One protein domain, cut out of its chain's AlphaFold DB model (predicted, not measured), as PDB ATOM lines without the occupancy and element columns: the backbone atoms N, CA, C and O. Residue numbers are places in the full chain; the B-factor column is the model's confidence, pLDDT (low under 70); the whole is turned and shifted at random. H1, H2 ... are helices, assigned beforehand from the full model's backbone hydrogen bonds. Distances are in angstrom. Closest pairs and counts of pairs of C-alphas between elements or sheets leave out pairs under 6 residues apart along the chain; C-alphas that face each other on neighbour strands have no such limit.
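What this domain is: This is residues 2 to 11 and 23 to 109 of the 124 residues of an uncharacterized protein of Dictyoglomus sp. NZ13-RE01 (UniProt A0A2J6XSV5). The starts of H1 and H4 and the end of H5 come together near Asn 62, in the last turn of the long helix H3, while the other long helix, H2, slants past H3 and the start of H1. H6, with Ser 109 after it, sticks out from this body as a free arm. The printed part has 97 residues and is all helix, with H1 to H6 in that order along the chain and no named strand. It is only just compact, close to loose, with a radius of gyration of the C-alphas of 15.0 A, and spans 42 by 34 by 25 A.

Where its parts are: H1, residues 2 to 10, begins with C-alpha 2 at (184.054, 172.647, 147.936). H2, residues 23 to 40, is 24.7 A long, and H3, residues 47 to 63, 24.1 A. H4 is residues 75 to 82 and H5 residues 88 to 91. H6, residues 98 to 108, is 15.1 A long and ends with C-alpha 108 at (175.821, 200.059, 143.661).

How they stand to each other: H1 only just touches H2, with 3 pairs of C-alphas within 8 A; the closest are those of Leu 2 and Val 30, 6.9 A apart. H1 touches H4 at a steep tilt of 51 degrees, the same way, closest at the C-alphas of Ile 3 and Pro 75, 6.8 A. H2 and H3 are close but not clearly touching, with the C-alphas of Phe 38 and Tyr 57 7.5 A apart. H3 touches H4 with residues 61 to 63 alone, closest at the C-alphas of Asn 62 and Pro 75, 5.1 A. H6 touches no helix. Every O i to N i+4 pair is within hydrogen-bond range in H1, H3, H4 and H6, and 13 of 14 in H2; H5 is too short for such a pair.

The domain as a whole: The C-alphas of Glu 71 and Glu 107, the two farthest apart, are 45.9 A apart. Residues 12 to 22 are not printed, and C-alphas 11 and 23 are 15.3 A apart across this cut. The link from H3 to H4 is long. The model's pLDDT is under 70 at residues 2 to 11, 23 to 24 and 106 to 109.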
ATOM      1  N   LEU A   2     184.573 171.291 148.225       46.69
ATOM      2  CA  LEU A   2     184.054 172.647 147.936       46.69
ATOM      3  C   LEU A   2     184.523 173.705 148.946       46.69
ATOM      4  O   LEU A   2     185.138 174.684 148.554       46.69
ATOM      5  N   ILE A   3     184.318 173.476 150.247       48.16
ATOM      6  CA  ILE A   3     184.779 174.427 151.277       48.16
ATOM      7  C   ILE A   3     186.299 174.460 151.375       48.16
ATOM      8  O   ILE A   3     186.860 175.504 151.653       48.16
ATOM      9  N   LEU A   4     186.986 173.343 151.124       43.19
ATOM     10  CA  LEU A   4     188.448 173.355 151.119       43.19
ATOM     11  C   LEU A   4     188.969 174.212 149.966       43.19
ATOM     12  O   LEU A   4     189.844 175.025 150.190       43.19
ATOM     13  N   LEU A   5     188.399 174.084 148.769       49.69
ATOM     14  CA  LEU A   5     188.745 174.905 147.615       49.69
ATOM     15  C   LEU A   5     188.354 176.366 147.852       49.69
ATOM     16  O   LEU A   5     189.147 177.252 147.569       49.69
ATOM     17  N   PHE A   6     187.191 176.639 148.444       46.06
ATOM     18  CA  PHE A   6     186.779 178.006 148.754       46.06
ATOM     19  C   PHE A   6     187.644 178.632 149.861       46.06
ATOM     20  O   PHE A   6     188.122 179.741 149.694       46.06
ATOM     21  N   LEU A   7     187.950 177.922 150.952       36.97
ATOM     22  CA  LEU A   7     188.825 178.410 152.030       36.97
ATOM     23  C   LEU A   7     190.284 178.541 151.583       36.97
ATOM     24  O   LEU A   7     190.937 179.508 151.964       36.97
ATOM     25  N   GLN A   8     190.791 177.619 150.761       36.97
ATOM     26  CA  GLN A   8     192.158 177.690 150.240       36.97
ATOM     27  C   GLN A   8     192.331 178.856 149.253       36.97
ATOM     28  O   GLN A   8     193.423 179.404 149.176       36.97
ATOM     29  N   ASN A   9     191.262 179.264 148.554       38.94
ATOM     30  CA  ASN A   9     191.270 180.417 147.646       38.94
ATOM     31  C   ASN A   9     190.827 181.743 148.308       38.94
ATOM     32  O   ASN A   9     191.155 182.806 147.794       38.94
ATOM     33  N   PHE A  10     190.079 181.713 149.420       34.72
ATOM     34  CA  PHE A  10     189.489 182.916 150.035       34.72
ATOM     35  C   PHE A  10     190.207 183.381 151.313       34.72
ATOM     36  O   PHE A  10     190.303 184.583 151.542       34.72
ATOM     37  N   LEU A  11     190.758 182.477 152.140       30.89
ATOM     38  CA  LEU A  11     191.577 182.876 153.305       30.89
ATOM     39  C   LEU A  11     193.002 183.282 152.920       30.89
ATOM     40  O   LEU A  11     193.723 183.906 153.693       30.89
ATOM     41  N   TYR A  23     195.719 171.073 142.648       60.59
ATOM     42  CA  TYR A  23     194.611 171.940 143.048       60.59
ATOM     43  C   TYR A  23     193.573 172.033 141.939       60.59
ATOM     44  O   TYR A  23     192.379 171.999 142.210       60.59
ATOM     45  N   GLN A  24     194.035 172.078 140.691       65.31
ATOM     46  CA  GLN A  24     193.157 172.075 139.534       65.31
ATOM     47  C   GLN A  24     192.423 170.731 139.403       65.31
ATOM     48  O   GLN A  24     191.213 170.725 139.213       65.31
ATOM     49  N   SER A  25     193.095 169.591 139.616       73.38
ATOM     50  CA  SER A  25     192.431 168.277 139.559       73.38
ATOM     51  C   SER A  25     191.355 168.079 140.634       73.38
ATOM     52  O   SER A  25     190.319 167.473 140.359       73.38
ATOM     53  N   ASP A  26     191.569 168.597 141.850       73.88
ATOM     54  CA  ASP A  26     190.556 168.546 142.915       73.88
ATOM     55  C   ASP A  26     189.328 169.413 142.549       73.88
ATOM     56  O   ASP A  26     188.199 169.006 142.831       73.88
ATOM     57  N   VAL A  27     189.517 170.565 141.885       71.44
ATOM     58  CA  VAL A  27     188.416 171.404 141.360       71.44
ATOM     59  C   VAL A  27     187.629 170.664 140.286       71.44
ATOM     60  O   VAL A  27     186.412 170.544 140.413       71.44
ATOM     61  N   GLU A  28     188.308 170.112 139.277       76.81
ATOM     62  CA  GLU A  28     187.642 169.385 138.187       76.81
ATOM     63  C   GLU A  28     186.851 168.181 138.709       76.81
ATOM     64  O   GLU A  28     185.723 167.929 138.292       76.81
ATOM     65  N   THR A  29     187.399 167.470 139.700       82.25
ATOM     66  CA  THR A  29     186.694 166.356 140.347       82.25
ATOM     67  C   THR A  29     185.418 166.832 141.037       82.25
ATOM     68  O   THR A  29     184.382 166.179 140.935       82.25
ATOM     69  N   VAL A  30     185.465 167.966 141.743       80.31
ATOM     70  CA  VAL A  30     184.265 168.548 142.358       80.31
ATOM     71  C   VAL A  30     183.242 168.939 141.296       80.31
ATOM     72  O   VAL A  30     182.070 168.625 141.478       80.31
ATOM     73  N   HIS A  31     183.659 169.585 140.208       79.62
ATOM     74  CA  HIS A  31     182.750 169.973 139.130       79.62
ATOM     75  C   HIS A  31     182.042 168.764 138.523       79.62
ATOM     76  O   HIS A  31     180.816 168.756 138.474       79.62
ATOM     77  N   ASN A  32     182.788 167.710 138.187       84.56
ATOM     78  CA  ASN A  32     182.214 166.479 137.651       84.56
ATOM     79  C   ASN A  32     181.222 165.822 138.629       84.56
ATOM     80  O   ASN A  32     180.183 165.313 138.223       84.56
ATOM     81  N   LEU A  33     181.510 165.851 139.936       88.75
ATOM     82  CA  LEU A  33     180.577 165.340 140.944       88.75
ATOM     83  C   LEU A  33     179.285 166.155 141.008       88.75
ATOM     84  O   LEU A  33     178.217 165.564 141.096       88.75
ATOM     85  N   ILE A  34     179.365 167.487 140.968       84.50
ATOM     86  CA  ILE A  34     178.167 168.340 140.960       84.50
ATOM     87  C   ILE A  34     177.360 168.094 139.682       84.50
ATOM     88  O   ILE A  34     176.139 167.992 139.740       84.50
ATOM     89  N   GLU A  35     178.021 167.987 138.533       82.19
ATOM     90  CA  GLU A  35     177.367 167.729 137.251       82.19
ATOM     91  C   GLU A  35     176.540 166.446 137.297       82.19
ATOM     92  O   GLU A  35     175.319 166.499 137.142       82.19
ATOM     93  N   VAL A  36     177.177 165.330 137.649       87.25
ATOM     94  CA  VAL A  36     176.521 164.022 137.694       87.25
ATOM     95  C   VAL A  36     175.500 163.936 138.828       87.25
ATOM     96  O   VAL A  36     174.388 163.466 138.629       87.25
ATOM     97  N   GLU A  37     175.839 164.371 140.043       87.44
ATOM     98  CA  GLU A  37     174.990 164.120 141.216       87.44
ATOM     99  C   GLU A  37     173.868 165.142 141.399       87.44
ATOM    100  O   GLU A  37     172.868 164.833 142.045       87.44
ATOM    101  N   PHE A  38     174.035 166.357 140.879       85.94
ATOM    102  CA  PHE A  38     173.068 167.435 141.048       85.94
ATOM    103  C   PHE A  38     172.391 167.788 139.726       85.94
ATOM    104  O   PHE A  38     171.170 167.707 139.640       85.94
ATOM    105  N   TYR A  39     173.142 168.148 138.684       79.50
ATOM    106  CA  TYR A  39     172.531 168.656 137.450       79.50
ATOM    107  C   TYR A  39     171.911 167.567 136.566       79.50
ATOM    108  O   TYR A  39     170.866 167.810 135.962       79.50
ATOM    109  N   GLU A  40     172.504 166.374 136.497       86.62
ATOM    110  CA  GLU A  40     171.962 165.273 135.688       86.62
ATOM    111  C   GLU A  40     170.786 164.560 136.372       86.62
ATOM    112  O   GLU A  40     169.801 164.205 135.710       86.62
ATOM    113  N   LEU A  41     170.877 164.363 137.693       84.38
ATOM    114  CA  LEU A  41     169.886 163.613 138.471       84.38
ATOM    115  C   LEU A  41     168.648 164.433 138.837       84.38
ATOM    116  O   LEU A  41     167.540 163.893 138.838       84.38
ATOM    117  N   GLU A  42     168.801 165.720 139.149       82.44
ATOM    118  CA  GLU A  42     167.676 166.545 139.581       82.44
ATOM    119  C   GLU A  42     166.936 167.197 138.405       82.44
ATOM    120  O   GLU A  42     167.444 167.416 137.302       82.44
ATOM    121  N   ARG A  43     165.671 167.531 138.659       87.06
ATOM    122  CA  ARG A  43     164.864 168.399 137.798       87.06
ATOM    123  C   ARG A  43     164.547 169.679 138.553       87.06
ATOM    124  O   ARG A  43     164.296 169.643 139.760       87.06
ATOM    125  N   PHE A  44     164.538 170.796 137.835       85.25
ATOM    126  CA  PHE A  44     164.280 172.118 138.395       85.25
ATOM    127  C   PHE A  44     163.144 172.770 137.617       85.25
ATOM    128  O   PHE A  44     163.253 172.960 136.408       85.25
ATOM    129  N   ASN A  45     162.060 173.115 138.308       87.75
ATOM    130  CA  ASN A  45     160.885 173.733 137.693       87.75
ATOM    131  C   ASN A  45     160.836 175.245 137.945       87.75
ATOM    132  O   ASN A  45     160.015 175.947 137.360       87.75
ATOM    133  N   SER A  46     161.703 175.764 138.823       86.44
ATOM    134  CA  SER A  46     161.829 177.196 139.096       86.44
ATOM    135  C   SER A  46     163.219 177.572 139.635       86.44
ATOM    136  O   SER A  46     163.896 176.724 140.227       86.44
ATOM    137  N   PRO A  47     163.631 178.850 139.522       82.31
ATOM    138  CA  PRO A  47     164.863 179.342 140.141       82.31
ATOM    139  C   PRO A  47     164.895 179.176 141.668       82.31
ATOM    140  O   PRO A  47     165.928 178.834 142.236       82.31
ATOM    141  N   SER A  48     163.757 179.358 142.345       85.94
ATOM    142  CA  SER A  48     163.661 179.157 143.798       85.94
ATOM    143  C   SER A  48     163.887 177.694 144.188       85.94
ATOM    144  O   SER A  48     164.532 177.412 145.200       85.94
ATOM    145  N   GLU A  49     163.359 176.756 143.396       86.75
ATOM    146  CA  GLU A  49     163.577 175.323 143.599       86.75
ATOM    147  C   GLU A  49     165.045 174.956 143.365       86.75
ATOM    148  O   GLU A  49     165.631 174.260 144.192       86.75
ATOM    149  N   LEU A  50     165.661 175.487 142.302       85.69
ATOM    150  CA  LEU A  50     167.090 175.325 142.033       85.69
ATOM    151  C   LEU A  50     167.934 175.771 143.232       85.69
ATOM    152  O   LEU A  50     168.758 174.999 143.712       85.69
ATOM    153  N   LEU A  51     167.699 176.979 143.753       86.62
ATOM    154  CA  LEU A  51     168.440 177.505 144.902       86.62
ATOM    155  C   LEU A  51     168.215 176.675 146.170       86.62
ATOM    156  O   LEU A  51     169.166 176.386 146.890       86.62
ATOM    157  N   SER A  52     166.984 176.236 146.431       89.69
ATOM    158  CA  SER A  52     166.676 175.428 147.621       89.69
ATOM    159  C   SER A  52     167.358 174.057 147.566       89.69
ATOM    160  O   SER A  52     167.960 173.602 148.546       89.69
ATOM    161  N   LYS A  53     167.322 173.405 146.397       88.56
ATOM    162  CA  LYS A  53     167.999 172.125 146.168       88.56
ATOM    163  C   LYS A  53     169.517 172.283 146.194       88.56
ATOM    164  O   LYS A  53     170.187 171.483 146.838       88.56
ATOM    165  N   ALA A  54     170.056 173.334 145.579       89.25
ATOM    166  CA  ALA A  54     171.488 173.623 145.595       89.25
ATOM    167  C   ALA A  54     171.986 173.864 147.023       89.25
ATOM    168  O   ALA A  54     173.030 173.348 147.412       89.25
ATOM    169  N   HIS A  55     171.216 174.585 147.841       90.88
ATOM    170  CA  HIS A  55     171.556 174.828 149.243       90.88
ATOM    171  C   HIS A  55     171.607 173.526 150.041       90.88
ATOM    172  O   HIS A  55     172.572 173.268 150.762       90.88
ATOM    173  N   THR A  56     170.607 172.669 149.840       92.12
ATOM    174  CA  THR A  56     170.550 171.341 150.461       92.12
ATOM    175  C   THR A  56     171.725 170.468 150.015       92.12
ATOM    176  O   THR A  56     172.372 169.840 150.853       92.12
ATOM    177  N   TYR A  57     172.051 170.470 148.717       90.81
ATOM    178  CA  TYR A  57     173.190 169.737 148.166       90.81
ATOM    179  C   TYR A  57     174.511 170.217 148.771       90.81
ATOM    180  O   TYR A  57     175.310 169.396 149.213       90.81
ATOM    181  N   ILE A  58     174.729 171.532 148.869       90.12
ATOM    182  CA  ILE A  58     175.927 172.116 149.488       90.12
ATOM    183  C   ILE A  58     176.055 171.668 150.949       90.12
ATOM    184  O   ILE A  58     177.124 171.211 151.359       90.12
ATOM    185  N   LEU A  59     174.975 171.752 151.732       91.88
ATOM    186  CA  LEU A  59     174.969 171.311 153.129       91.88
ATOM    187  C   LEU A  59     175.304 169.821 153.250       91.88
ATOM    188  O   LEU A  59     176.189 169.448 154.022       91.88
ATOM    189  N   TRP A  60     174.648 168.975 152.455       92.25
ATOM    190  CA  TRP A  60     174.918 167.540 152.420       92.25
ATOM    191  C   TRP A  60     176.366 167.236 152.021       92.25
ATOM    192  O   TRP A  60     177.054 166.470 152.703       92.25
ATOM    193  N   PHE A  61     176.863 167.880 150.965       90.31
ATOM    194  CA  PHE A  61     178.216 167.691 150.455       90.31
ATOM    195  C   PHE A  61     179.266 168.051 151.509       90.31
ATOM    196  O   PHE A  61     180.295 167.389 151.629       90.31
ATOM    197  N   ASN A  62     179.010 169.099 152.289       90.50
ATOM    198  CA  ASN A  62     179.964 169.621 153.259       90.50
ATOM    199  C   ASN A  62     179.926 168.897 154.606       90.50
ATOM    200  O   ASN A  62     180.978 168.719 155.224       90.50
ATOM    201  N   ALA A  63     178.739 168.485 155.055       91.19
ATOM    202  CA  ALA A  63     178.534 167.924 156.385       91.19
ATOM    203  C   ALA A  63     178.489 166.390 156.415       91.19
ATOM    204  O   ALA A  63     178.877 165.799 157.418       91.19
ATOM    205  N   ILE A  64     178.001 165.749 155.346       92.38
ATOM    206  CA  ILE A  64     177.619 164.326 155.359       92.38
ATOM    207  C   ILE A  64     178.435 163.513 154.354       92.38
ATOM    208  O   ILE A  64     178.860 162.399 154.665       92.38
ATOM    209  N   ARG A  65     178.663 164.043 153.146       90.56
ATOM    210  CA  ARG A  65     179.365 163.312 152.087       90.56
ATOM    211  C   ARG A  65     180.803 163.008 152.500       90.56
ATOM    212  O   ARG A  65     181.625 163.909 152.667       90.56
ATOM    213  N   LYS A  66     181.124 161.721 152.592       89.81
ATOM    214  CA  LYS A  66     182.485 161.242 152.834       89.81
ATOM    215  C   LYS A  66     183.260 161.141 151.528       89.81
ATOM    216  O   LYS A  66     182.707 160.756 150.501       89.81
ATOM    217  N   ASN A  67     184.545 161.475 151.571       84.94
ATOM    218  CA  ASN A  67     185.440 161.334 150.427       84.94
ATOM    219  C   ASN A  67     186.433 160.192 150.676       84.94
ATOM    220  O   ASN A  67     187.326 160.318 151.514       84.94
ATOM    221  N   SER A  68     186.306 159.091 149.930       81.81
ATOM    222  CA  SER A  68     187.200 157.927 150.035       81.81
ATOM    223  C   SER A  68     188.667 158.276 149.762       81.81
ATOM    224  O   SER A  68     189.546 157.763 150.448       81.81
ATOM    225  N   TYR A  69     188.939 159.218 148.851       80.94
ATOM    226  CA  TYR A  69     190.287 159.724 148.563       80.94
ATOM    227  C   TYR A  69     190.866 160.607 149.680       80.94
ATOM    228  O   TYR A  69     192.039 160.969 149.634       80.94
ATOM    229  N   LYS A  70     190.061 160.982 150.680       81.44
ATOM    230  CA  LYS A  70     190.474 161.785 151.842       81.44
ATOM    231  C   LYS A  70     190.122 161.051 153.140       81.44
ATOM    232  O   LYS A  70     189.431 161.589 154.000       81.44
ATOM    233  N   GLU A  71     190.563 159.796 153.243       87.38
ATOM    234  CA  GLU A  71     190.413 158.958 154.448       87.38
ATOM    235  C   GLU A  71     188.954 158.728 154.876       87.38
ATOM    236  O   GLU A  71     188.667 158.480 156.044       87.38
ATOM    237  N   ASN A  72     188.016 158.801 153.927       89.12
ATOM    238  CA  ASN A  72     186.586 158.643 154.182       89.12
ATOM    239  C   ASN A  72     186.017 159.689 155.167       89.12
ATOM    240  O   ASN A  72     185.043 159.416 155.873       89.12
ATOM    241  N   LYS A  73     186.619 160.884 155.194       90.25
ATOM    242  CA  LYS A  73     186.186 162.032 156.001       90.25
ATOM    243  C   LYS A  73     185.304 162.983 155.200       90.25
ATOM    244  O   LYS A  73     185.427 163.092 153.973       90.25
ATOM    245  N   THR A  74     184.420 163.691 155.891       90.44
ATOM    246  CA  THR A  74     183.632 164.783 155.312       90.44
ATOM    247  C   THR A  74     184.468 166.059 155.198       90.44
ATOM    248  O   THR A  74     185.464 166.225 155.911       90.44
ATOM    249  N   PRO A  75     184.097 167.008 154.320       88.25
ATOM    250  CA  PRO A  75     184.772 168.302 154.264       88.25
ATOM    251  C   PRO A  75     184.825 169.016 155.619       88.25
ATOM    252  O   PRO A  75     185.858 169.596 155.947       88.25
ATOM    253  N   TRP A  76     183.747 168.943 156.404       90.50
ATOM    254  CA  TRP A  76     183.700 169.487 157.758       90.50
ATOM    255  C   TRP A  76     184.704 168.817 158.700       90.50
ATOM    256  O   TRP A  76     185.441 169.512 159.394       90.50
ATOM    257  N   GLU A  77     184.781 167.485 158.695       90.56
ATOM    258  CA  GLU A  77     185.739 166.744 159.523       90.56
ATOM    259  C   GLU A  77     187.182 167.144 159.200       90.56
ATOM    260  O   GLU A  77     187.948 167.443 160.113       90.56
ATOM    261  N   ILE A  78     187.521 167.263 157.912       89.25
ATOM    262  CA  ILE A  78     188.860 167.679 157.466       89.25
ATOM    263  C   ILE A  78     189.190 169.103 157.940       89.25
ATOM    264  O   ILE A  78     190.315 169.371 158.360       89.25
ATOM    265  N   ILE A  79     188.238 170.038 157.861       88.44
ATOM    266  CA  ILE A  79     188.450 171.429 158.295       88.44
ATOM    267  C   ILE A  79     188.625 171.497 159.809       88.44
ATOM    268  O   ILE A  79     189.566 172.130 160.276       88.44
ATOM    269  N   ARG A  80     187.765 170.803 160.559       89.94
ATOM    270  CA  ARG A  80     187.818 170.748 162.022       89.94
ATOM    271  C   ARG A  80     189.124 170.132 162.528       89.94
ATOM    272  O   ARG A  80     189.657 170.594 163.527       89.94
ATOM    273  N   GLU A  81     189.647 169.114 161.844       89.94
ATOM    274  CA  GLU A  81     190.955 168.523 162.162       89.94
ATOM    275  C   GLU A  81     192.116 169.491 161.899       89.94
ATOM    276  O   GLU A  81     193.078 169.514 162.661       89.94
ATOM    277  N   ARG A  82     192.032 170.299 160.836       87.81
ATOM    278  CA  ARG A  82     193.073 171.283 160.492       87.81
ATOM    279  C   ARG A  82     193.049 172.513 161.391       87.81
ATOM    280  O   ARG A  82     194.107 173.035 161.724       87.81
ATOM    281  N   ASN A  83     191.862 173.003 161.725       87.94
ATOM    282  CA  ASN A  83     191.680 174.137 162.614       87.94
ATOM    283  C   ASN A  83     190.368 173.981 163.413       87.94
ATOM    284  O   ASN A  83     189.290 174.273 162.885       87.94
ATOM    285  N   PRO A  84     190.456 173.562 164.688       89.69
ATOM    286  CA  PRO A  84     189.295 173.385 165.559       89.69
ATOM    287  C   PRO A  84     188.551 174.680 165.912       89.69
ATOM    288  O   PRO A  84     187.409 174.607 166.360       89.69
ATOM    289  N   GLU A  85     189.170 175.851 165.732       91.19
ATOM    290  CA  GLU A  85     188.562 177.150 166.058       91.19
ATOM    291  C   GLU A  85     187.558 177.620 164.997       91.19
ATOM    292  O   GLU A  85     186.785 178.548 165.236       91.19
ATOM    293  N   ILE A  86     187.551 176.989 163.815       86.75
ATOM    294  CA  ILE A  86     186.632 177.362 162.742       86.75
ATOM    295  C   ILE A  86     185.197 177.010 163.159       86.75
ATOM    296  O   ILE A  86     184.906 175.850 163.473       86.75
ATOM    297  N   PRO A  87     184.263 177.977 163.123       88.62
ATOM    298  CA  PRO A  87     182.897 177.729 163.543       88.62
ATOM    299  C   PRO A  87     182.186 176.769 162.571       88.62
ATOM    300  O   PRO A  87     182.352 176.892 161.353       88.62
ATOM    301  N   PRO A  88     181.309 175.872 163.067       86.94
ATOM    302  CA  PRO A  88     180.531 174.963 162.219       86.94
ATOM    303  C   PRO A  88     179.667 175.661 161.171       86.94
ATOM    304  O   PRO A  88     179.361 175.070 160.141       86.94
ATOM    305  N   SER A  89     179.304 176.930 161.392       87.94
ATOM    306  CA  SER A  89     178.557 177.742 160.428       87.94
ATOM    307  C   SER A  89     179.253 177.866 159.073       87.94
ATOM    308  O   SER A  89     178.570 178.112 158.082       87.94
ATOM    309  N   ILE A  90     180.568 177.620 158.996       86.38
ATOM    310  CA  ILE A  90     181.305 177.609 157.731       86.38
ATOM    311  C   ILE A  90     180.753 176.585 156.741       86.38
ATOM    312  O   ILE A  90     180.977 176.725 155.554       86.38
ATOM    313  N   ILE A  91     180.032 175.550 157.180       86.56
ATOM    314  CA  ILE A  91     179.479 174.556 156.249       86.56
ATOM    315  C   ILE A  91     178.271 175.069 155.459       86.56
ATOM    316  O   ILE A  91     177.920 174.500 154.422       86.56
ATOM    317  N   ASN A  92     177.647 176.137 155.957       87.25
ATOM    318  CA  ASN A  92     176.410 176.700 155.450       87.25
ATOM    319  C   ASN A  92     176.687 177.827 154.447       87.25
ATOM    320  O   ASN A  92     176.592 179.008 154.778       87.25
ATOM    321  N   PHE A  93     177.021 177.451 153.213       82.19
ATOM    322  CA  PHE A  93     177.156 178.399 152.110       82.19
ATOM    323  C   PHE A  93     175.838 178.494 151.329       82.19
ATOM    324  O   PHE A  93     175.467 177.523 150.663       82.19
ATOM    325  N   PRO A  94     175.114 179.628 151.393       81.81
ATOM    326  CA  PRO A  94     173.925 179.803 150.576       81.81
ATOM    327  C   PRO A  94     174.329 179.894 149.094       81.81
ATOM    328  O   PRO A  94     175.275 180.619 148.766       81.81
ATOM    329  N   PRO A  95     173.643 179.183 148.187       83.19
ATOM    330  CA  PRO A  95     173.850 179.352 146.759       83.19
ATOM    331  C   PRO A  95     173.381 180.744 146.339       83.19
ATOM    332  O   PRO A  95     172.399 181.275 146.860       83.19
ATOM    333  N   VAL A  96     174.091 181.333 145.384       79.56
ATOM    334  CA  VAL A  96     173.834 182.686 144.893       79.56
ATOM    335  C   VAL A  96     173.767 182.685 143.375       79.56
ATOM    336  O   VAL A  96     174.521 181.972 142.715       79.56
ATOM    337  N   ILE A  97     172.880 183.509 142.819       79.56
ATOM    338  CA  ILE A  97     172.824 183.750 141.378       79.56
ATOM    339  C   ILE A  97     173.829 184.853 141.056       79.56
ATOM    340  O   ILE A  97     173.709 185.982 141.539       79.56
ATOM    341  N   LEU A  98     174.841 184.521 140.255       75.44
ATOM    342  CA  LEU A  98     175.918 185.454 139.920       75.44
ATOM    343  C   LEU A  98     175.402 186.684 139.168       75.44
ATOM    344  O   LEU A  98     175.847 187.787 139.469       75.44
ATOM    345  N   ASP A  99     174.427 186.519 138.272       74.25
ATOM    346  CA  ASP A  99     173.840 187.628 137.510       74.25
ATOM    347  C   ASP A  99     173.159 188.658 138.421       74.25
ATOM    348  O   ASP A  99     173.311 189.864 138.224       74.25
ATOM    349  N   GLU A 100     172.467 188.206 139.472       77.12
ATOM    350  CA  GLU A 100     171.855 189.101 140.460       77.12
ATOM    351  C   GLU A 100     172.909 189.838 141.287       77.12
ATOM    352  O   GLU A 100     172.774 191.035 141.550       77.12
ATOM    353  N   LEU A 101     173.975 189.142 141.696       77.75
ATOM    354  CA  LEU A 101     175.085 189.760 142.420       77.75
ATOM    355  C   LEU A 101     175.822 190.781 141.553       77.75
ATOM    356  O   LEU A 101     176.176 191.857 142.033       77.75
ATOM    357  N   PHE A 102     176.035 190.460 140.278       76.00
ATOM    358  CA  PHE A 102     176.678 191.345 139.319       76.00
ATOM    359  C   PHE A 102     175.816 192.576 139.033       76.00
ATOM    360  O   PHE A 102     176.332 193.691 139.056       76.00
ATOM    361  N   SER A 103     174.504 192.398 138.870       76.56
ATOM    362  CA  SER A 103     173.553 193.498 138.671       76.56
ATOM    363  C   SER A 103     173.504 194.422 139.892       76.56
ATOM    364  O   SER A 103     173.690 195.626 139.756       76.56
ATOM    365  N   LYS A 104     173.410 193.867 141.110       74.00
ATOM    366  CA  LYS A 104     173.496 194.643 142.362       74.00
ATOM    367  C   LYS A 104     174.832 195.374 142.505       74.00
ATOM    368  O   LYS A 104     174.878 196.507 142.988       74.00
ATOM    369  N   ARG A 105     175.938 194.747 142.093       74.25
ATOM    370  CA  ARG A 105     177.261 195.385 142.079       74.25
ATOM    371  C   ARG A 105     177.311 196.543 141.084       74.25
ATOM    372  O   ARG A 105     177.866 197.580 141.421       74.25
ATOM    373  N   LEU A 106     176.727 196.381 139.899       69.75
ATOM    374  CA  LEU A 106     176.648 197.428 138.880       69.75
ATOM    375  C   LEU A 106     175.792 198.612 139.344       69.75
ATOM    376  O   LEU A 106     176.209 199.759 139.201       69.75
ATOM    377  N   GLU A 107     174.639 198.336 139.954       64.12
ATOM    378  CA  GLU A 107     173.725 199.346 140.503       64.12
ATOM    379  C   GLU A 107     174.343 200.116 141.680       64.12
ATOM    380  O   GLU A 107     174.198 201.334 141.777       64.12
ATOM    381  N   SER A 108     175.076 199.425 142.561       59.47
ATOM    382  CA  SER A 108     175.821 200.059 143.661       59.47
ATOM    383  C   SER A 108     177.090 200.776 143.192       59.47
ATOM    384  O   SER A 108     177.508 201.753 143.815       59.47
ATOM    385  N   SER A 109     177.673 200.366 142.061       57.50
ATOM    386  CA  SER A 109     178.719 201.111 141.363       57.50
ATOM    387  C   SER A 109     178.119 202.239 140.519       57.50
ATOM    388  O   SER A 109     178.242 202.278 139.295       57.50
TER     389      SER A 109